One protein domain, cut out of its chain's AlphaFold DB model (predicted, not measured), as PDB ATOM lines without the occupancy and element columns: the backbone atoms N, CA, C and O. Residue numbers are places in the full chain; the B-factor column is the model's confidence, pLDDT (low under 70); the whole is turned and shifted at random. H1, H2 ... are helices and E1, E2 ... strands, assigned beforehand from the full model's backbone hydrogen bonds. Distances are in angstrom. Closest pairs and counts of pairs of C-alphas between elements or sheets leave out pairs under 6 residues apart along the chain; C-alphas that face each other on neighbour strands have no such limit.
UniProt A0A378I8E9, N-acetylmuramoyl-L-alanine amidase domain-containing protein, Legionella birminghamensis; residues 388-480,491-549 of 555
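This is residues 388 to 480 and 491 to 549 of the 555 residues of the protein "N-acetylmuramoyl-L-alanine amidase domain-containing protein" of Legionella birminghamensis (UniProt A0A378I8E9). A long, twisted ribbon of four strands, E3, E4, E7 and E8, makes one end of a rod, and a loose body of small parts makes the other. In that body the small sheet E1 E2 E10 has H2 grazing it, H3 and H4 lie at the far end, and the strand pair E6 E9 lies between ribbon and small sheet. The 152 printed residues hold four named helices and ten named strands, in the order E1 E2 E3 E4 E5 H1 H2 H3 E6 E7 E8 E9 E10 H4. The ribbon's order is E3, E4, E7, E8; the three sheets are antiparallel and the class is mixed, helices and strands. The whole is loose, with a radius of gyration of the C-alphas of 18.5 A and spans of 65 by 28 by 26 A.

After residues 388 to 399, with no named element, find C-alpha 400 at (207.714, 139.295, 140.984), where E1, 400 to 403, begins. Next come E2, 406 to 410; E3, 416 to 424, 24.9 A long; E4, 427 to 436, 28.5 A; and E5, 444 to 447. Then read H1, 448 to 451; H2, 458 to 469, 15.9 A; and H3, 474 to 480. Past the cut look for E6, 497 to 500; E7, 503 to 512, 29.2 A; E8, 515 to 525, 29.3 A; E9, 531 to 534; E10, 537 to 539; and H4, 542 to 548, ending at C-alpha 548 (191.123, 153.603, 147.567).

Begin at the hairpin E3 and E4, where N 420 and O 431 are 2.8 A apart, within hydrogen-bond range. E4 and E7 have N 432 and O 507 at 2.8 A, and the hairpin E7 and E8 has N 506 and O 522 at 2.8 A. E8 bends by 64 degrees at residue 518. E6 runs on into E7 at 76 degrees and is the neighbour of E9, with N 499 and O 532 at 2.9 A. E9 runs on into E10 at 69 degrees. E2 has N 408 and O 401 of E1 at 2.8 A, and N 409 and O 538 of E10 at 2.8 A. H2 only grazes this sheet, with residues 458 to 465; the closest C-alphas of E2 and H2, Tyr 409 and Ile 462, are 7.0 A apart. E5 pairs with no named strand. H1 and H2 are close but not clearly touching, the closest C-alphas being Gly 449 and Phe 458 at 6.2 A. H2, with residues 463 to 467 alone, touches H3 at a steep tilt of 61 degrees, opposite ways; the closest C-alphas, Leu 466 and Ser 477, are 5.5 A apart. H3 and H4 only just touch, with 3 pairs of C-alphas within 8 A, the closest Ala 480 and Val 545 at 5.9 A. In H2, H3 and H4 every O i to N i+4 pair is within hydrogen-bond range; H1 is too short for one, and its 1 O i to N i+3 pair is within range.

The two C-alphas farthest apart, those of Gly 426 and Arg 547, are 65.5 A apart. Residues 481 to 490 are not printed, and C-alphas 480 and 491 are 18.4 A apart across this cut. Of the links printed whole, none is long. The mean pLDDT of the printed part is 89.9, and no printed residue is under 70.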
ATOM      1  N   GLU A 388     214.391 136.682 124.074       77.75
ATOM      2  CA  GLU A 388     213.380 135.997 124.904       77.75
ATOM      3  C   GLU A 388     212.924 136.739 126.180       77.75
ATOM      4  O   GLU A 388     212.069 136.237 126.899       77.75
ATOM      5  N   ALA A 389     213.436 137.941 126.469       79.38
ATOM      6  CA  ALA A 389     212.985 138.774 127.584       79.38
ATOM      7  C   ALA A 389     211.775 139.627 127.174       79.38
ATOM      8  O   ALA A 389     211.840 140.855 127.182       79.38
ATOM      9  N   LEU A 390     210.699 138.960 126.760       83.94
ATOM     10  CA  LEU A 390     209.471 139.604 126.302       83.94
ATOM     11  C   LEU A 390     208.686 140.171 127.500       83.94
ATOM     12  O   LEU A 390     208.334 139.399 128.392       83.94
ATOM     13  N   PRO A 391     208.412 141.489 127.565       84.62
ATOM     14  CA  PRO A 391     207.763 142.124 128.720       84.62
ATOM     15  C   PRO A 391     206.370 141.579 129.073       84.62
ATOM     16  O   PRO A 391     205.924 141.729 130.209       84.62
ATOM     17  N   GLU A 392     205.680 140.968 128.119       85.62
ATOM     18  CA  GLU A 392     204.380 140.319 128.291       85.62
ATOM     19  C   GLU A 392     204.450 138.951 128.999       85.62
ATOM     20  O   GLU A 392     203.425 138.453 129.464       85.62
ATOM     21  N   ASP A 393     205.632 138.342 129.127       86.81
ATOM     22  CA  ASP A 393     205.813 137.067 129.825       86.81
ATOM     23  C   ASP A 393     206.095 137.291 131.321       86.81
ATOM     24  O   ASP A 393     207.132 137.827 131.708       86.81
ATOM     25  N   LEU A 394     205.214 136.806 132.204       84.00
ATOM     26  CA  LEU A 394     205.433 136.873 133.657       84.00
ATOM     27  C   LEU A 394     206.775 136.245 134.062       84.00
ATOM     28  O   LEU A 394     207.433 136.706 134.994       84.00
ATOM     29  N   GLY A 395     207.198 135.203 133.340       86.19
ATOM     30  CA  GLY A 395     208.430 134.471 133.576       86.19
ATOM     31  C   GLY A 395     209.688 135.332 133.500       86.19
ATOM     32  O   GLY A 395     210.685 134.967 134.133       86.19
ATOM     33  N   VAL A 396     209.666 136.475 132.804       90.88
ATOM     34  CA  VAL A 396     210.834 137.365 132.699       90.88
ATOM     35  C   VAL A 396     210.931 138.349 133.868       90.88
ATOM     36  O   VAL A 396     212.025 138.815 134.180       90.88
ATOM     37  N   TRP A 397     209.837 138.618 134.586       92.94
ATOM     38  CA  TRP A 397     209.799 139.543 135.725       92.94
ATOM     39  C   TRP A 397     210.304 138.880 137.009       92.94
ATOM     40  O   TRP A 397     209.539 138.548 137.911       92.94
ATOM     41  N   LYS A 398     211.624 138.694 137.126       89.88
ATOM     42  CA  LYS A 398     212.245 137.969 138.258       89.88
ATOM     43  C   LYS A 398     212.079 138.652 139.620       89.88
ATOM     44  O   LYS A 398     212.315 138.025 140.648       89.88
ATOM     45  N   SER A 399     211.657 139.910 139.622       88.56
ATOM     46  CA  SER A 399     211.315 140.684 140.816       88.56
ATOM     47  C   SER A 399     209.906 140.400 141.351       88.56
ATOM     48  O   SER A 399     209.560 140.899 142.419       88.56
ATOM     49  N   ILE A 400     209.090 139.633 140.620       93.75
ATOM     50  CA  ILE A 400     207.714 139.295 140.984       93.75
ATOM     51  C   ILE A 400     207.663 137.860 141.493       93.75
ATOM     52  O   ILE A 400     208.231 136.946 140.896       93.75
ATOM     53  N   TYR A 401     206.951 137.655 142.596       92.94
ATOM     54  CA  TYR A 401     206.784 136.344 143.200       92.94
ATOM     55  C   TYR A 401     205.338 136.080 143.584       92.94
ATOM     56  O   TYR A 401     204.690 136.908 144.221       92.94
ATOM     57  N   ALA A 402     204.850 134.898 143.216       91.38
ATOM     58  CA  ALA A 402     203.526 134.428 143.580       91.38
ATOM     59  C   ALA A 402     203.610 133.514 144.807       91.38
ATOM     60  O   ALA A 402     204.294 132.492 144.777       91.38
ATOM     61  N   ALA A 403     202.879 133.845 145.872       89.81
ATOM     62  CA  ALA A 403     202.708 132.963 147.023       89.81
ATOM     63  C   ALA A 403     201.340 133.145 147.674       89.81
ATOM     64  O   ALA A 403     200.838 134.260 147.797       89.81
ATOM     65  N   ASN A 404     200.743 132.036 148.120       87.62
ATOM     66  CA  ASN A 404     199.459 132.022 148.832       87.62
ATOM     67  C   ASN A 404     198.333 132.769 148.084       87.62
ATOM     68  O   ASN A 404     197.532 133.467 148.699       87.62
ATOM     69  N   GLY A 405     198.300 132.657 146.749       88.88
ATOM     70  CA  GLY A 405     197.318 133.344 145.899       88.88
ATOM     71  C   GLY A 405     197.534 134.856 145.747       88.88
ATOM     72  O   GLY A 405     196.664 135.530 145.208       88.88
ATOM     73  N   LYS A 406     198.670 135.389 146.213       93.31
ATOM     74  CA  LYS A 406     199.044 136.806 146.133       93.31
ATOM     75  C   LYS A 406     200.307 136.995 145.301       93.31
ATOM     76  O   LYS A 406     201.128 136.083 145.198       93.31
ATOM     77  N   LEU A 407     200.463 138.195 144.747       95.12
ATOM     78  CA  LEU A 407     201.661 138.626 144.037       95.12
ATOM     79  C   LEU A 407     202.439 139.631 144.879       95.12
ATOM     80  O   LEU A 407     201.861 140.527 145.494       95.12
ATOM     81  N   PHE A 408     203.756 139.486 144.879       95.38
ATOM     82  CA  PHE A 408     204.672 140.336 145.619       95.38
ATOM     83  C   PHE A 408     205.746 140.879 144.687       95.38
ATOM     84  O   PHE A 408     206.359 140.116 143.944       95.38
ATOM     85  N   TYR A 409     206.005 142.182 144.760       95.56
ATOM     86  CA  TYR A 409     207.182 142.800 144.165       95.56
ATOM     87  C   TYR A 409     208.290 142.873 145.210       95.56
ATOM     88  O   TYR A 409     208.118 143.487 146.267       95.56
ATOM     89  N   PHE A 410     209.432 142.254 144.935       93.50
ATOM     90  CA  PHE A 410     210.579 142.353 145.820       93.50
ATOM     91  C   PHE A 410     211.161 143.762 145.790       93.50
ATOM     92  O   PHE A 410     211.353 144.367 144.745       93.50
ATOM     93  N   TYR A 411     211.438 144.291 146.976       90.62
ATOM     94  CA  TYR A 411     212.036 145.609 147.154       90.62
ATOM     95  C   TYR A 411     213.265 145.480 148.052       90.62
ATOM     96  O   TYR A 411     213.449 146.163 149.060       90.62
ATOM     97  N   GLN A 412     214.081 144.488 147.718       89.12
ATOM     98  CA  GLN A 412     215.342 144.212 148.367       89.12
ATOM     99  C   GLN A 412     216.242 143.407 147.449       89.12
ATOM    100  O   GLN A 412     215.800 142.762 146.495       89.12
ATOM    101  N   ARG A 413     217.503 143.357 147.855       89.50
ATOM    102  CA  ARG A 413     218.476 142.423 147.329       89.50
ATOM    103  C   ARG A 413     217.979 140.986 147.441       89.50
ATOM    104  O   ARG A 413     217.512 140.544 148.495       89.50
ATOM    105  N   MET A 414     218.144 140.247 146.356       91.00
ATOM    106  CA  MET A 414     217.729 138.858 146.204       91.00
ATOM    107  C   MET A 414     218.922 137.912 146.315       91.00
ATOM    108  O   MET A 414     218.987 136.917 145.606       91.00
ATOM    109  N   PHE A 415     219.893 138.212 147.179       91.69
ATOM    110  CA  PHE A 415     220.957 137.259 147.464       91.69
ATOM    111  C   PHE A 415     221.542 137.374 148.862       91.69
ATOM    112  O   PHE A 415     221.636 138.458 149.457       91.69
ATOM    113  N   ALA A 416     221.986 136.222 149.355       90.44
ATOM    114  CA  ALA A 416     222.944 136.126 150.444       90.44
ATOM    115  C   ALA A 416     224.356 136.073 149.855       90.44
ATOM    116  O   ALA A 416     224.564 135.455 148.815       90.44
ATOM    117  N   GLU A 417     225.320 136.709 150.512       91.06
ATOM    118  CA  GLU A 417     226.712 136.732 150.064       91.06
ATOM    119  C   GLU A 417     227.631 136.234 151.172       91.06
ATOM    120  O   GLU A 417     227.465 136.585 152.338       91.06
ATOM    121  N   THR A 418     228.626 135.439 150.798       92.88
ATOM    122  CA  THR A 418     229.751 135.068 151.654       92.88
ATOM    123  C   THR A 418     231.056 135.342 150.920       92.88
ATOM    124  O   THR A 418     231.242 134.903 149.785       92.88
ATOM    125  N   THR A 419     231.980 136.036 151.580       94.06
ATOM    126  CA  THR A 419     233.332 136.274 151.063       94.06
ATOM    127  C   THR A 419     234.337 135.422 151.829       94.06
ATOM    128  O   THR A 419     234.347 135.405 153.057       94.06
ATOM    129  N   THR A 420     235.205 134.734 151.095       94.19
ATOM    130  CA  THR A 420     236.310 133.933 151.636       94.19
ATOM    131  C   THR A 420     237.614 134.313 150.947       94.19
ATOM    132  O   THR A 420     237.623 134.596 149.749       94.19
ATOM    133  N   THR A 421     238.716 134.297 151.691       93.75
ATOM    134  CA  THR A 421     240.060 134.530 151.153       93.75
ATOM    135  C   THR A 421     240.942 133.341 151.504       93.75
ATOM    136  O   THR A 421     240.994 132.933 152.662       93.75
ATOM    137  N   SER A 422     241.631 132.781 150.514       92.88
ATOM    138  CA  SER A 422     242.479 131.591 150.668       92.88
ATOM    139  C   SER A 422     243.768 131.718 149.864       92.88
ATOM    140  O   SER A 422     243.770 132.366 148.821       92.88
ATOM    141  N   VAL A 423     244.848 131.066 150.297       91.12
ATOM    142  CA  VAL A 423     246.102 130.991 149.530       91.12
ATOM    143  C   VAL A 423     246.150 129.673 148.759       91.12
ATOM    144  O   VAL A 423     246.114 128.605 149.363       91.12
ATOM    145  N   VAL A 424     246.240 129.739 147.430       86.62
ATOM    146  CA  VAL A 424     246.306 128.572 146.536       86.62
ATOM    147  C   VAL A 424     247.531 128.717 145.640       86.62
ATOM    148  O   VAL A 424     247.664 129.715 144.939       86.62
ATOM    149  N   ALA A 425     248.444 127.741 145.676       86.75
ATOM    150  CA  ALA A 425     249.692 127.758 144.898       86.75
ATOM    151  C   ALA A 425     250.497 129.074 145.038       86.75
ATOM    152  O   ALA A 425     250.995 129.623 144.058       86.75
ATOM    153  N   GLY A 426     250.585 129.611 146.261       86.50
ATOM    154  CA  GLY A 426     251.290 130.867 146.554       86.50
ATOM    155  C   GLY A 426     250.539 132.148 146.164       86.50
ATOM    156  O   GLY A 426     251.053 133.237 146.397       86.50
ATOM    157  N   LYS A 427     249.323 132.042 145.613       89.25
ATOM    158  CA  LYS A 427     248.475 133.178 145.232       89.25
ATOM    159  C   LYS A 427     247.349 133.389 146.232       89.25
ATOM    160  O   LYS A 427     246.672 132.434 146.610       89.25
ATOM    161  N   THR A 428     247.097 134.636 146.617       92.69
ATOM    162  CA  THR A 428     245.943 134.996 147.450       92.69
ATOM    163  C   THR A 428     244.703 135.113 146.573       92.69
ATOM    164  O   THR A 428     244.611 136.007 145.736       92.69
ATOM    165  N   ILE A 429     243.737 134.221 146.765       93.50
ATOM    166  CA  ILE A 429     242.481 134.180 146.021       93.50
ATOM    167  C   ILE A 429     241.348 134.673 146.915       93.50
ATOM    168  O   ILE A 429     241.105 134.114 147.985       93.50
ATOM    169  N   LYS A 430     240.635 135.700 146.454       93.56
ATOM    170  CA  LYS A 430     239.353 136.139 147.009       93.56
ATOM    171  C   LYS A 430     238.232 135.452 146.240       93.56
ATOM    172  O   LYS A 430     238.180 135.538 145.015       93.56
ATOM    173  N   LYS A 431     237.335 134.792 146.964       94.12
ATOM    174  CA  LYS A 431     236.153 134.119 146.430       94.12
ATOM    175  C   LYS A 431     234.904 134.697 147.082       94.12
ATOM    176  O   LYS A 431     234.742 134.609 148.298       94.12
ATOM    177  N   ILE A 432     234.024 135.258 146.262       92.81
ATOM    178  CA  ILE A 432     232.697 135.739 146.646       92.81
ATOM    179  C   ILE A 432     231.681 134.703 146.167       92.81
ATOM    180  O   ILE A 432     231.669 134.349 144.989       92.81
ATOM    181  N   THR A 433     230.852 134.205 147.079       92.81
ATOM    182  CA  THR A 433     229.761 133.269 146.787       92.81
ATOM    183  C   THR A 433     228.441 133.970 147.063       92.81
ATOM    184  O   THR A 433     228.224 134.434 148.180       92.81
ATOM    185  N   MET A 434     227.585 134.066 146.051       92.94
ATOM    186  CA  MET A 434     226.273 134.699 146.127       92.94
ATOM    187  C   MET A 434     225.186 133.672 145.821       92.94
ATOM    188  O   MET A 434     225.230 133.026 144.779       92.94
ATOM    189  N   ASN A 435     224.207 133.544 146.709       93.69
ATOM    190  CA  ASN A 435     223.116 132.578 146.601       93.69
ATOM    191  C   ASN A 435     221.834 133.332 146.249       93.69
ATOM    192  O   ASN A 435     221.428 134.201 147.023       93.69
ATOM    193  N   PHE A 436     221.210 133.011 145.116       93.62
ATOM    194  CA  PHE A 436     220.034 133.701 144.579       93.62
ATOM    195  C   PHE A 436     218.792 132.793 144.574       93.62
ATOM    196  O   PHE A 436     218.889 131.626 144.183       93.62
ATOM    197  N   PRO A 437     217.591 133.319 144.893       92.94
ATOM    198  CA  PRO A 437     216.321 132.627 144.697       92.94
ATOM    199  C   PRO A 437     215.797 132.793 143.260       92.94
ATOM    200  O   PRO A 437     214.715 132.322 142.928       92.94
ATOM    201  N   ILE A 438     216.565 133.464 142.394       90.75
ATOM    202  CA  ILE A 438     216.272 133.649 140.972       90.75
ATOM    203  C   ILE A 438     217.400 133.116 140.101       90.75
ATOM    204  O   ILE A 438     218.579 133.169 140.448       90.75
ATOM    205  N   ASN A 439     217.025 132.622 138.925       88.31
ATOM    206  CA  ASN A 439     217.972 132.146 137.934       88.31
ATOM    207  C   ASN A 439     218.450 133.317 137.057       88.31
ATOM    208  O   ASN A 439     217.733 133.740 136.149       88.31
ATOM    209  N   LEU A 440     219.680 133.792 137.285       88.38
ATOM    210  CA  LEU A 440     220.296 134.903 136.536       88.38
ATOM    211  C   LEU A 440     220.858 134.503 135.168       88.38
ATOM    212  O   LEU A 440     221.641 135.242 134.574       88.38
ATOM    213  N   THR A 441     220.509 133.326 134.666       83.62
ATOM    214  CA  THR A 441     220.948 132.858 133.345       83.62
ATOM    215  C   THR A 441     219.785 132.688 132.379       83.62
ATOM    216  O   THR A 441     219.990 132.525 131.182       83.62
ATOM    217  N   SER A 442     218.559 132.765 132.898       85.25
ATOM    218  CA  SER A 442     217.350 132.807 132.081       85.25
ATOM    219  C   SER A 442     217.068 134.241 131.615       85.25
ATOM    220  O   SER A 442     217.577 135.186 132.238       85.25
ATOM    221  N   PRO A 443     216.262 134.409 130.552       89.12
ATOM    222  CA  PRO A 443     215.783 135.718 130.146       89.12
ATOM    223  C   PRO A 443     215.084 136.439 131.296       89.12
ATOM    224  O   PRO A 443     214.373 135.802 132.087       89.12
ATOM    225  N   ALA A 444     215.348 137.736 131.442       91.62
ATOM    226  CA  ALA A 444     214.851 138.477 132.592       91.62
ATOM    227  C   ALA A 444     214.850 140.000 132.427       91.62
ATOM    228  O   ALA A 444     215.747 140.580 131.816       91.62
ATOM    229  N   ILE A 445     213.893 140.635 133.096       93.06
ATOM    230  CA  ILE A 445     213.907 142.049 133.459       93.06
ATOM    231  C   ILE A 445     214.021 142.107 134.985       93.06
ATOM    232  O   ILE A 445     213.188 141.552 135.706       93.06
ATOM    233  N   PHE A 446     215.069 142.754 135.485       91.06
ATOM    234  CA  PHE A 446     215.257 142.997 136.915       91.06
ATOM    235  C   PHE A 446     215.962 144.332 137.143       91.06
ATOM    236  O   PHE A 446     216.560 144.911 136.235       91.06
ATOM    237  N   SER A 447     215.894 144.823 138.376       89.62
ATOM    238  CA  SER A 447     216.671 145.992 138.784       89.62
ATOM    239  C   SER A 447     218.007 145.619 139.405       89.62
ATOM    240  O   SER A 447     218.180 144.531 139.963       89.62
ATOM    241  N   HIS A 448     218.922 146.575 139.367       85.50
ATOM    242  CA  HIS A 448     220.196 146.546 140.067       85.50
ATOM    243  C   HIS A 448     220.026 146.270 141.561       85.50
ATOM    244  O   HIS A 448     220.705 145.408 142.105       85.50
ATOM    245  N   GLY A 449     219.005 146.853 142.193       85.25
ATOM    246  CA  GLY A 449     218.616 146.557 143.570       85.25
ATOM    247  C   GLY A 449     218.375 145.084 143.908       85.25
ATOM    248  O   GLY A 449     218.550 144.692 145.062       85.25
ATOM    249  N   HIS A 450     218.007 144.247 142.936       88.94
ATOM    250  CA  HIS A 450     217.789 142.819 143.168       88.94
ATOM    251  C   HIS A 450     219.084 142.013 143.125       88.94
ATOM    252  O   HIS A 450     219.248 141.082 143.918       88.94
ATOM    253  N   ILE A 451     219.977 142.334 142.189       87.94
ATOM    254  CA  ILE A 451     221.116 141.472 141.854       87.94
ATOM    255  C   ILE A 451     222.480 142.072 142.177       87.94
ATOM    256  O   ILE A 451     223.469 141.346 142.129       87.94
ATOM    257  N   GLY A 452     222.487 143.342 142.567       82.25
ATOM    258  CA  GLY A 452     223.657 144.134 142.879       82.25
ATOM    259  C   GLY A 452     223.730 144.632 144.309       82.25
ATOM    260  O   GLY A 452     222.947 144.260 145.192       82.25
ATOM    261  N   HIS A 453     224.722 145.486 144.551       73.69
ATOM    262  CA  HIS A 453     225.011 146.035 145.881       73.69
ATOM    263  C   HIS A 453     224.411 147.417 146.135       73.69
ATOM    264  O   HIS A 453     224.540 147.913 147.256       73.69
ATOM    265  N   HIS A 454     223.771 148.052 145.150       72.25
ATOM    266  CA  HIS A 454     223.124 149.353 145.350       72.25
ATOM    267  C   HIS A 454     221.603 149.213 145.367       72.25
ATOM    268  O   HIS A 454     221.049 148.318 144.746       72.25
ATOM    269  N   ALA A 455     220.923 150.092 146.100       72.12
ATOM    270  CA  ALA A 455     219.480 150.031 146.317       72.12
ATOM    271  C   ALA A 455     218.702 150.880 145.294       72.12
ATOM    272  O   ALA A 455     217.920 151.744 145.682       72.12
ATOM    273  N   ASP A 456     218.937 150.652 144.000       77.69
ATOM    274  CA  ASP A 456     218.375 151.461 142.913       77.69
ATOM    275  C   ASP A 456     217.659 150.612 141.833       77.69
ATOM    276  O   ASP A 456     217.625 149.375 141.884       77.69
ATOM    277  N   GLY A 457     216.949 151.278 140.916       85.31
ATOM    278  CA  GLY A 457     216.209 150.635 139.823       85.31
ATOM    279  C   GLY A 457     214.849 150.016 140.214       85.31
ATOM    280  O   GLY A 457     214.107 149.536 139.351       85.31
ATOM    281  N   PHE A 458     214.494 149.985 141.506       88.88
ATOM    282  CA  PHE A 458     213.264 149.336 141.987       88.88
ATOM    283  C   PHE A 458     211.981 150.023 141.502       88.88
ATOM    284  O   PHE A 458     211.015 149.336 141.172       88.88
ATOM    285  N   LEU A 459     211.946 151.358 141.450       90.12
ATOM    286  CA  LEU A 459     210.761 152.103 141.004       90.12
ATOM    287  C   LEU A 459     210.489 151.873 139.515       90.12
ATOM    288  O   LEU A 459     209.347 151.704 139.097       90.12
ATOM    289  N   GLN A 460     211.555 151.812 138.722       92.25
ATOM    290  CA  GLN A 460     211.518 151.512 137.297       92.25
ATOM    291  C   GLN A 460     210.962 150.104 137.074       92.25
ATOM    292  O   GLN A 460     210.051 149.933 136.266       92.25
ATOM    293  N   GLY A 461     211.441 149.117 137.839       93.69
ATOM    294  CA  GLY A 461     210.966 147.735 137.755       93.69
ATOM    295  C   GLY A 461     209.466 147.589 138.026       93.69
ATOM    296  O   GLY A 461     208.750 147.047 137.184       93.69
ATOM    297  N   ILE A 462     208.966 148.114 139.153       94.94
ATOM    298  CA  ILE A 462     207.536 148.001 139.488       94.94
ATOM    299  C   ILE A 462     206.660 148.797 138.519       94.94
ATOM    300  O   ILE A 462     205.606 148.314 138.111       94.94
ATOM    301  N   TYR A 463     207.102 149.988 138.103       95.38
ATOM    302  CA  TYR A 463     206.367 150.780 137.125       95.38
ATOM    303  C   TYR A 463     206.207 150.022 135.808       95.38
ATOM    304  O   TYR A 463     205.098 149.934 135.284       95.38
ATOM    305  N   LEU A 464     207.297 149.463 135.278       95.75
ATOM    306  CA  LEU A 464     207.263 148.748 134.009       95.75
ATOM    307  C   LEU A 464     206.434 147.469 134.098       95.75
ATOM    308  O   LEU A 464     205.661 147.214 133.182       95.75
ATOM    309  N   TYR A 465     206.510 146.723 135.204       96.62
ATOM    310  CA  TYR A 465     205.636 145.570 135.428       96.62
ATOM    311  C   TYR A 465     204.157 145.976 135.340       96.62
ATOM    312  O   TYR A 465     203.397 145.442 134.533       96.62
ATOM    313  N   LEU A 466     203.762 147.005 136.096       96.88
ATOM    314  CA  LEU A 466     202.392 147.522 136.095       96.88
ATOM    315  C   LEU A 466     201.970 148.051 134.719       96.88
ATOM    316  O   LEU A 466     200.803 147.985 134.340       96.88
ATOM    317  N   ARG A 467     202.909 148.642 133.981       94.81
ATOM    318  CA  ARG A 467     202.635 149.315 132.713       94.81
ATOM    319  C   ARG A 467     202.615 148.370 131.513       94.81
ATOM    320  O   ARG A 467     201.886 148.642 130.560       94.81
ATOM    321  N   MET A 468     203.432 147.320 131.530       94.50
ATOM    322  CA  MET A 468     203.676 146.426 130.394       94.50
ATOM    323  C   MET A 468     203.021 145.059 130.575       94.50
ATOM    324  O   MET A 468     202.427 144.569 129.623       94.50
ATOM    325  N   PHE A 469     203.083 144.479 131.777       95.31
ATOM    326  CA  PHE A 469     202.483 143.177 132.065       95.31
ATOM    327  C   PHE A 469     201.013 143.327 132.477       95.31
ATOM    328  O   PHE A 469     200.116 142.868 131.776       95.31
ATOM    329  N   GLU A 470     200.739 144.093 133.540       95.25
ATOM    330  CA  GLU A 470     199.359 144.374 133.993       95.25
ATOM    331  C   GLU A 470     198.599 145.322 133.046       95.25
ATOM    332  O   GLU A 470     197.401 145.553 133.201       95.25
ATOM    333  N   SER A 471     199.291 145.891 132.051       94.44
ATOM    334  CA  SER A 471     198.710 146.736 131.001       94.44
ATOM    335  C   SER A 471     197.938 147.963 131.517       94.44
ATOM    336  O   SER A 471     197.035 148.472 130.850       94.44
ATOM    337  N   LEU A 472     198.297 148.488 132.696       94.44
ATOM    338  CA  LEU A 472     197.664 149.684 133.252       94.44
ATOM    339  C   LEU A 472     198.009 150.937 132.426       94.44
ATOM    340  O   LEU A 472     199.043 151.012 131.761       94.44
ATOM    341  N   SER A 473     197.157 151.965 132.486       91.75
ATOM    342  CA  SER A 473     197.498 153.306 131.975       91.75
ATOM    343  C   SER A 473     198.638 153.931 132.787       91.75
ATOM    344  O   SER A 473     198.750 153.638 133.976       91.75
ATOM    345  N   SER A 474     199.387 154.875 132.210       90.19
ATOM    346  CA  SER A 474     200.474 155.603 132.892       90.19
ATOM    347  C   SER A 474     200.073 156.156 134.270       90.19
ATOM    348  O   SER A 474     200.792 155.957 135.250       90.19
ATOM    349  N   GLN A 475     198.901 156.797 134.358       89.62
ATOM    350  CA  GLN A 475     198.369 157.356 135.602       89.62
ATOM    351  C   GLN A 475     198.073 156.264 136.630       89.62
ATOM    352  O   GLN A 475     198.513 156.371 137.772       89.62
ATOM    353  N   LYS A 476     197.375 155.195 136.225       92.56
ATOM    354  CA  LYS A 476     197.096 154.051 137.106       92.56
ATOM    355  C   LYS A 476     198.370 153.362 137.591       92.56
ATOM    356  O   LYS A 476     198.444 153.034 138.769       92.56
ATOM    357  N   SER A 477     199.375 153.183 136.732       95.38
ATOM    358  CA  SER A 477     200.662 152.593 137.121       95.38
ATOM    359  C   SER A 477     201.352 153.423 138.206       95.38
ATOM    360  O   SER A 477     201.774 152.872 139.221       95.38
ATOM    361  N   LEU A 478     201.417 154.753 138.046       93.81
ATOM    362  CA  LEU A 478     201.978 155.637 139.075       93.81
ATOM    363  C   LEU A 478     201.139 155.649 140.356       93.81
ATOM    364  O   LEU A 478     201.698 155.590 141.449       93.81
ATOM    365  N   GLN A 479     199.811 155.709 140.237       94.62
ATOM    366  CA  GLN A 479     198.911 155.716 141.389       94.62
ATOM    367  C   GLN A 479     199.020 154.416 142.198       94.62
ATOM    368  O   GLN A 479     199.064 154.468 143.428       94.62
ATOM    369  N   ALA A 480     199.115 153.266 141.525       96.69
ATOM    370  CA  ALA A 480     199.337 151.968 142.152       96.69
ATOM    371  C   ALA A 480     200.712 151.902 142.832       96.69
ATOM    372  O   ALA A 480     200.794 151.538 144.001       96.69
ATOM    373  N   ASP A 491     198.659 142.127 156.054       91.44
ATOM    374  CA  ASP A 491     199.049 140.984 156.889       91.44
ATOM    375  C   ASP A 491     200.057 140.052 156.198       91.44
ATOM    376  O   ASP A 491     200.877 139.422 156.868       91.44
ATOM    377  N   ALA A 492     200.058 140.012 154.860       91.44
ATOM    378  CA  ALA A 492     201.045 139.253 154.100       91.44
ATOM    379  C   ALA A 492     202.431 139.923 154.130       91.44
ATOM    380  O   ALA A 492     203.433 139.233 154.265       91.44
ATOM    381  N   GLU A 493     202.495 141.257 154.096       92.56
ATOM    382  CA  GLU A 493     203.751 142.028 154.152       92.56
ATOM    383  C   GLU A 493     204.405 142.052 155.548       92.56
ATOM    384  O   GLU A 493     205.559 142.465 155.699       92.56
ATOM    385  N   LYS A 494     203.683 141.639 156.598       91.69
ATOM    386  CA  LYS A 494     204.219 141.546 157.969       91.69
ATOM    387  C   LYS A 494     205.085 140.303 158.179       91.69
ATOM    388  O   LYS A 494     205.945 140.312 159.059       91.69
ATOM    389  N   ASN A 495     204.874 139.257 157.382       91.19
ATOM    390  CA  ASN A 495     205.580 137.988 157.509       91.19
ATOM    391  C   ASN A 495     206.651 137.864 156.416       91.19
ATOM    392  O   ASN A 495     206.345 138.089 155.252       91.19
ATOM    393  N   PRO A 496     207.899 137.503 156.748       92.44
ATOM    394  CA  PRO A 496     208.928 137.268 155.741       92.44
ATOM    395  C   PRO A 496     208.537 136.169 154.750       92.44
ATOM    396  O   PRO A 496     207.939 135.168 155.141       92.44
ATOM    397  N   LEU A 497     208.964 136.316 153.498       92.69
ATOM    398  CA  LEU A 497     208.916 135.240 152.513       92.69
ATOM    399  C   LEU A 497     210.213 134.432 152.592       92.69
ATOM    400  O   LEU A 497     211.308 134.997 152.598       92.69
ATOM    401  N   GLU A 498     210.090 133.113 152.643       92.75
ATOM    402  CA  GLU A 498     211.219 132.186 152.603       92.75
ATOM    403  C   GLU A 498     211.306 131.579 151.208       92.75
ATOM    404  O   GLU A 498     210.413 130.853 150.774       92.75
ATOM    405  N   LEU A 499     212.365 131.929 150.481       92.69
ATOM    406  CA  LEU A 499     212.584 131.478 149.115       92.69
ATOM    407  C   LEU A 499     213.724 130.478 149.069       92.69
ATOM    408  O   LEU A 499     214.760 130.664 149.704       92.69
ATOM    409  N   THR A 500     213.557 129.437 148.270       92.12
ATOM    410  CA  THR A 500     214.614 128.462 148.026       92.12
ATOM    411  C   THR A 500     215.622 129.024 147.027       92.12
ATOM    412  O   THR A 500     215.250 129.567 145.988       92.12
ATOM    413  N   GLU A 501     216.908 128.893 147.335       91.69
ATOM    414  CA  GLU A 501     217.990 129.179 146.402       91.69
ATOM    415  C   GLU A 501     217.854 128.297 145.158       91.69
ATOM    416  O   GLU A 501     217.725 127.078 145.244       91.69
ATOM    417  N   VAL A 502     217.934 128.915 143.985       91.62
ATOM    418  CA  VAL A 502     217.907 128.204 142.700       91.62
ATOM    419  C   VAL A 502     219.237 128.299 141.969       91.62
ATOM    420  O   VAL A 502     219.506 127.504 141.067       91.62
ATOM    421  N   MET A 503     220.079 129.267 142.332       92.56
ATOM    422  CA  MET A 503     221.340 129.496 141.651       92.56
ATOM    423  C   MET A 503     222.393 130.096 142.582       92.56
ATOM    424  O   MET A 503     222.161 131.103 143.248       92.56
ATOM    425  N   THR A 504     223.585 129.513 142.531       92.62
ATOM    426  CA  THR A 504     224.790 130.016 143.183       92.62
ATOM    427  C   THR A 504     225.665 130.711 142.143       92.62
ATOM    428  O   THR A 504     225.903 130.178 141.059       92.62
ATOM    429  N   VAL A 505     226.195 131.888 142.461       91.38
ATOM    430  CA  VAL A 505     227.203 132.577 141.651       91.38
ATOM    431  C   VAL A 505     228.495 132.671 142.439       91.38
ATOM    432  O   VAL A 505     228.537 133.208 143.542       91.38
ATOM    433  N   THR A 506     229.570 132.152 141.858       91.12
ATOM    434  CA  THR A 506     230.921 132.244 142.403       91.12
ATOM    435  C   THR A 506     231.738 133.222 141.575       91.12
ATOM    436  O   THR A 506     231.913 133.024 140.374       91.12
ATOM    437  N   ARG A 507     232.296 134.240 142.228       91.06
ATOM    438  CA  ARG A 507     233.296 135.137 141.652       91.06
ATOM    439  C   ARG A 507     234.640 134.910 142.334       91.06
ATOM    440  O   ARG A 507     234.767 135.162 143.530       91.06
ATOM    441  N   SER A 508     235.632 134.471 141.572       90.69
ATOM    442  CA  SER A 508     236.998 134.230 142.042       90.69
ATOM    443  C   SER A 508     237.945 135.259 141.437       90.69
ATOM    444  O   SER A 508     237.842 135.572 140.257       90.69
ATOM    445  N   SER A 509     238.869 135.790 142.230       91.62
ATOM    446  CA  SER A 509     239.866 136.763 141.772       91.62
ATOM    447  C   SER A 509     241.173 136.620 142.544       91.62
ATOM    448  O   SER A 509     241.159 136.367 143.748       91.62
ATOM    449  N   GLU A 510     242.296 136.842 141.871       91.69
ATOM    450  CA  GLU A 510     243.622 136.924 142.485       91.69
ATOM    451  C   GLU A 510     243.846 138.328 143.069       91.69
ATOM    452  O   GLU A 510     243.644 139.325 142.377       91.69
ATOM    453  N   LEU A 511     244.266 138.415 144.332       89.25
ATOM    454  CA  LEU A 511     244.636 139.662 145.000       89.25
ATOM    455  C   LEU A 511     246.140 139.907 144.853       89.25
ATOM    456  O   LEU A 511     246.953 139.198 145.448       89.25
ATOM    457  N   VAL A 512     246.510 140.948 144.104       87.12
ATOM    458  CA  VAL A 512     247.903 141.365 143.887       87.12
ATOM    459  C   VAL A 512     248.050 142.829 144.285       87.12
ATOM    460  O   VAL A 512     247.496 143.711 143.632       87.12
ATOM    461  N   GLY A 513     248.773 143.104 145.375       79.88
ATOM    462  CA  GLY A 513     249.001 144.476 145.854       79.88
ATOM    463  C   GLY A 513     247.714 145.242 146.199       79.88
ATOM    464  O   GLY A 513     247.660 146.452 146.014       79.88
ATOM    465  N   GLY A 514     246.663 144.541 146.638       74.81
ATOM    466  CA  GLY A 514     245.353 145.128 146.952       74.81
ATOM    467  C   GLY A 514     244.402 145.278 145.758       74.81
ATOM    468  O   GLY A 514     243.234 145.590 145.967       74.81
ATOM    469  N   ALA A 515     244.856 145.008 144.530       80.94
ATOM    470  CA  ALA A 515     244.013 144.994 143.337       80.94
ATOM    471  C   ALA A 515     243.579 143.568 142.968       80.94
ATOM    472  O   ALA A 515     244.352 142.616 143.095       80.94
ATOM    473  N   GLU A 516     242.353 143.431 142.468       84.06
ATOM    474  CA  GLU A 516     241.817 142.163 141.973       84.06
ATOM    475  C   GLU A 516     242.169 141.958 140.490       84.06
ATOM    476  O   GLU A 516     242.018 142.865 139.670       84.06
ATOM    477  N   ARG A 517     242.644 140.759 140.134       82.88
ATOM    478  CA  ARG A 517     242.978 140.337 138.761       82.88
ATOM    479  C   ARG A 517     242.434 138.940 138.476       82.88
ATOM    480  O   ARG A 517     242.032 138.234 139.397       82.88
ATOM    481  N   ASN A 518     242.452 138.535 137.202       77.94
ATOM    482  CA  ASN A 518     242.028 137.198 136.762       77.94
ATOM    483  C   ASN A 518     240.622 136.843 137.277       77.94
ATOM    484  O   ASN A 518     240.410 135.779 137.851       77.94
ATOM    485  N   ILE A 519     239.686 137.789 137.139       80.38
ATOM    486  CA  ILE A 519     238.327 137.642 137.656       80.38
ATOM    487  C   ILE A 519     237.597 136.585 136.829       80.38
ATOM    488  O   ILE A 519     237.358 136.767 135.636       80.38
ATOM    489  N   GLU A 520     237.192 135.511 137.488       82.56
ATOM    490  CA  GLU A 520     236.341 134.471 136.936       82.56
ATOM    491  C   GLU A 520     234.970 134.542 137.604       82.56
ATOM    492  O   GLU A 520     234.872 134.635 138.827       82.56
ATOM    493  N   VAL A 521     233.902 134.493 136.805       83.62
ATOM    494  CA  VAL A 521     232.523 134.426 137.299       83.62
ATOM    495  C   VAL A 521     231.884 133.155 136.764       83.62
ATOM    496  O   VAL A 521     231.760 132.980 135.551       83.62
ATOM    497  N   LYS A 522     231.452 132.295 137.682       86.06
ATOM    498  CA  LYS A 522     230.749 131.049 137.402       86.06
ATOM    499  C   LYS A 522     229.354 131.112 138.003       86.06
ATOM    500  O   LYS A 522     229.196 131.452 139.171       86.06
ATOM    501  N   PHE A 523     228.356 130.759 137.209       87.69
ATOM    502  CA  PHE A 523     226.993 130.541 137.678       87.69
ATOM    503  C   PHE A 523     226.843 129.029 137.872       87.69
ATOM    504  O   PHE A 523     227.538 128.262 137.217       87.69
ATOM    505  N   THR A 524     226.025 128.553 138.790       87.25
ATOM    506  CA  THR A 524     225.730 127.121 138.908       87.25
ATOM    507  C   THR A 524     224.330 126.954 139.469       87.25
ATOM    508  O   THR A 524     223.941 127.741 140.335       87.25
ATOM    509  N   PRO A 525     223.577 125.921 139.054       87.69
ATOM    510  CA  PRO A 525     222.417 125.481 139.819       87.69
ATOM    511  C   PRO A 525     222.799 125.258 141.288       87.69
ATOM    512  O   PRO A 525     223.916 124.816 141.575       87.69
ATOM    513  N   ALA A 526     221.894 125.581 142.211       85.00
ATOM    514  CA  ALA A 526     222.143 125.391 143.637       85.00
ATOM    515  C   ALA A 526     222.359 123.898 143.941       85.00
ATOM    516  O   ALA A 526     221.464 123.080 143.737       85.00
ATOM    517  N   ALA A 527     223.553 123.538 144.418       80.00
ATOM    518  CA  ALA A 527     223.876 122.149 144.759       80.00
ATOM    519  C   ALA A 527     223.180 121.699 146.056       80.00
ATOM    520  O   ALA A 527     222.733 120.560 146.158       80.00
ATOM    521  N   SER A 528     223.065 122.620 147.017       81.06
ATOM    522  CA  SER A 528     222.375 122.435 148.294       81.06
ATOM    523  C   SER A 528     221.552 123.693 148.572       81.06
ATOM    524  O   SER A 528     222.103 124.639 149.136       81.06
ATOM    525  N   PRO A 529     220.276 123.744 148.141       82.75
ATOM    526  CA  PRO A 529     219.484 124.968 148.171       82.75
ATOM    527  C   PRO A 529     219.386 125.589 149.568       82.75
ATOM    528  O   PRO A 529     218.772 125.017 150.471       82.75
ATOM    529  N   ALA A 530     219.976 126.770 149.755       85.44
ATOM    530  CA  ALA A 530     219.787 127.552 150.969       85.44
ATOM    531  C   ALA A 530     218.402 128.220 150.994       85.44
ATOM    532  O   ALA A 530     217.788 128.468 149.958       85.44
ATOM    533  N   THR A 531     217.908 128.557 152.187       90.75
ATOM    534  CA  THR A 531     216.727 129.422 152.327       90.75
ATOM    535  C   THR A 531     217.161 130.882 152.375       90.75
ATOM    536  O   THR A 531     218.027 131.263 153.164       90.75
ATOM    537  N   ILE A 532     216.545 131.706 151.536       90.75
ATOM    538  CA  ILE A 532     216.784 133.140 151.421       90.75
ATOM    539  C   ILE A 532     215.537 133.856 151.923       90.75
ATOM    540  O   ILE A 532     214.444 133.701 151.383       90.75
ATOM    541  N   ARG A 533     215.709 134.650 152.979       92.31
ATOM    542  CA  ARG A 533     214.618 135.370 153.630       92.31
ATOM    543  C   ARG A 533     214.437 136.754 153.009       92.31
ATOM    544  O   ARG A 533     215.362 137.568 153.019       92.31
ATOM    545  N   ILE A 534     213.232 137.033 152.523       92.62
ATOM    546  CA  ILE A 534     212.817 138.335 151.999       92.62
ATOM    547  C   ILE A 534     211.898 139.015 153.013       92.62
ATOM    548  O   ILE A 534     210.866 138.470 153.393       92.62
ATOM    549  N   THR A 535     212.273 140.208 153.470       92.12
ATOM    550  CA  THR A 535     211.534 140.985 154.482       92.12
ATOM    551  C   THR A 535     211.028 142.329 153.968       92.12
ATOM    552  O   THR A 535     210.222 142.965 154.645       92.12
ATOM    553  N   HIS A 536     211.504 142.779 152.805       91.50
ATOM    554  CA  HIS A 536     211.075 144.030 152.184       91.50
ATOM    555  C   HIS A 536     210.538 143.749 150.785       91.50
ATOM    556  O   HIS A 536     211.277 143.471 149.840       91.50
ATOM    557  N   PHE A 537     209.220 143.772 150.683       93.69
ATOM    558  CA  PHE A 537     208.476 143.516 149.464       93.69
ATOM    559  C   PHE A 537     207.122 144.216 149.562       93.69
ATOM    560  O   PHE A 537     206.692 144.599 150.654       93.69
ATOM    561  N   LEU A 538     206.486 144.403 148.412       95.12
ATOM    562  CA  LEU A 538     205.195 145.059 148.274       95.12
ATOM    563  C   LEU A 538     204.170 144.037 147.787       95.12
ATOM    564  O   LEU A 538     204.414 143.370 146.784       95.12
ATOM    565  N   GLU A 539     203.034 143.907 148.469       95.94
ATOM    566  CA  GLU A 539     201.891 143.160 147.934       95.94
ATOM    567  C   GLU A 539     201.265 143.941 146.774       95.94
ATOM    568  O   GLU A 539     200.889 145.106 146.918       95.94
ATOM    569  N   ILE A 540     201.133 143.286 145.620       96.69
ATOM    570  CA  ILE A 540     200.497 143.851 144.431       96.69
ATOM    571  C   ILE A 540     198.990 143.573 144.519       96.69
ATOM    572  O   ILE A 540     198.492 142.586 143.985       96.69
ATOM    573  N   ASP A 541     198.262 144.450 145.214       95.75
ATOM    574  CA  ASP A 541     196.794 144.411 145.323       95.75
ATOM    575  C   ASP A 541     196.157 145.564 144.533       95.75
ATOM    576  O   ASP A 541     195.860 146.638 145.068       95.75
ATOM    577  N   LEU A 542     195.942 145.342 143.234       95.88
ATOM    578  CA  LEU A 542     195.303 146.321 142.348       95.88
ATOM    579  C   LEU A 542     193.843 146.602 142.730       95.88
ATOM    580  O   LEU A 542     193.366 147.720 142.540       95.88
ATOM    581  N   GLN A 543     193.143 145.643 143.343       94.56
ATOM    582  CA  GLN A 543     191.770 145.868 143.797       94.56
ATOM    583  C   GLN A 543     191.732 146.858 144.963       94.56
ATOM    584  O   GLN A 543     190.821 147.680 145.049       94.56
ATOM    585  N   ALA A 544     192.709 146.809 145.870       94.62
ATOM    586  CA  ALA A 544     192.816 147.797 146.936       94.62
ATOM    587  C   ALA A 544     193.149 149.196 146.406       94.62
ATOM    588  O   ALA A 544     192.611 150.171 146.933       94.62
ATOM    589  N   VAL A 545     193.956 149.292 145.340       94.62
ATOM    590  CA  VAL A 545     194.193 150.561 144.633       94.62
ATOM    591  C   VAL A 545     192.871 151.127 144.117       94.62
ATOM    592  O   VAL A 545     192.536 152.258 144.459       94.62
ATOM    593  N   ASP A 546     192.088 150.337 143.376       93.31
ATOM    594  CA  ASP A 546     190.809 150.785 142.804       93.31
ATOM    595  C   ASP A 546     189.771 151.135 143.890       93.31
ATOM    596  O   ASP A 546     189.007 152.086 143.735       93.31
ATOM    597  N   ARG A 547     189.757 150.424 145.029       93.56
ATOM    598  CA  ARG A 547     188.902 150.773 146.182       93.56
ATOM    599  C   ARG A 547     189.300 152.106 146.818       93.56
ATOM    600  O   ARG A 547     188.430 152.856 147.254       93.56
ATOM    601  N   LYS A 548     190.604 152.385 146.924       91.38
ATOM    602  CA  LYS A 548     191.123 153.603 147.567       91.38
ATOM    603  C   LYS A 548     191.043 154.821 146.647       91.38
ATOM    604  O   LYS A 548     190.779 155.925 147.120       91.38
ATOM    605  N   TYR A 549     191.273 154.609 145.356       88.88
ATOM    606  CA  TYR A 549     191.318 155.630 144.319       88.88
ATOM    607  C   TYR A 549     190.433 155.206 143.141       88.88
ATOM    608  O   TYR A 549     190.952 154.849 142.083       88.88
TER     609      TYR A 549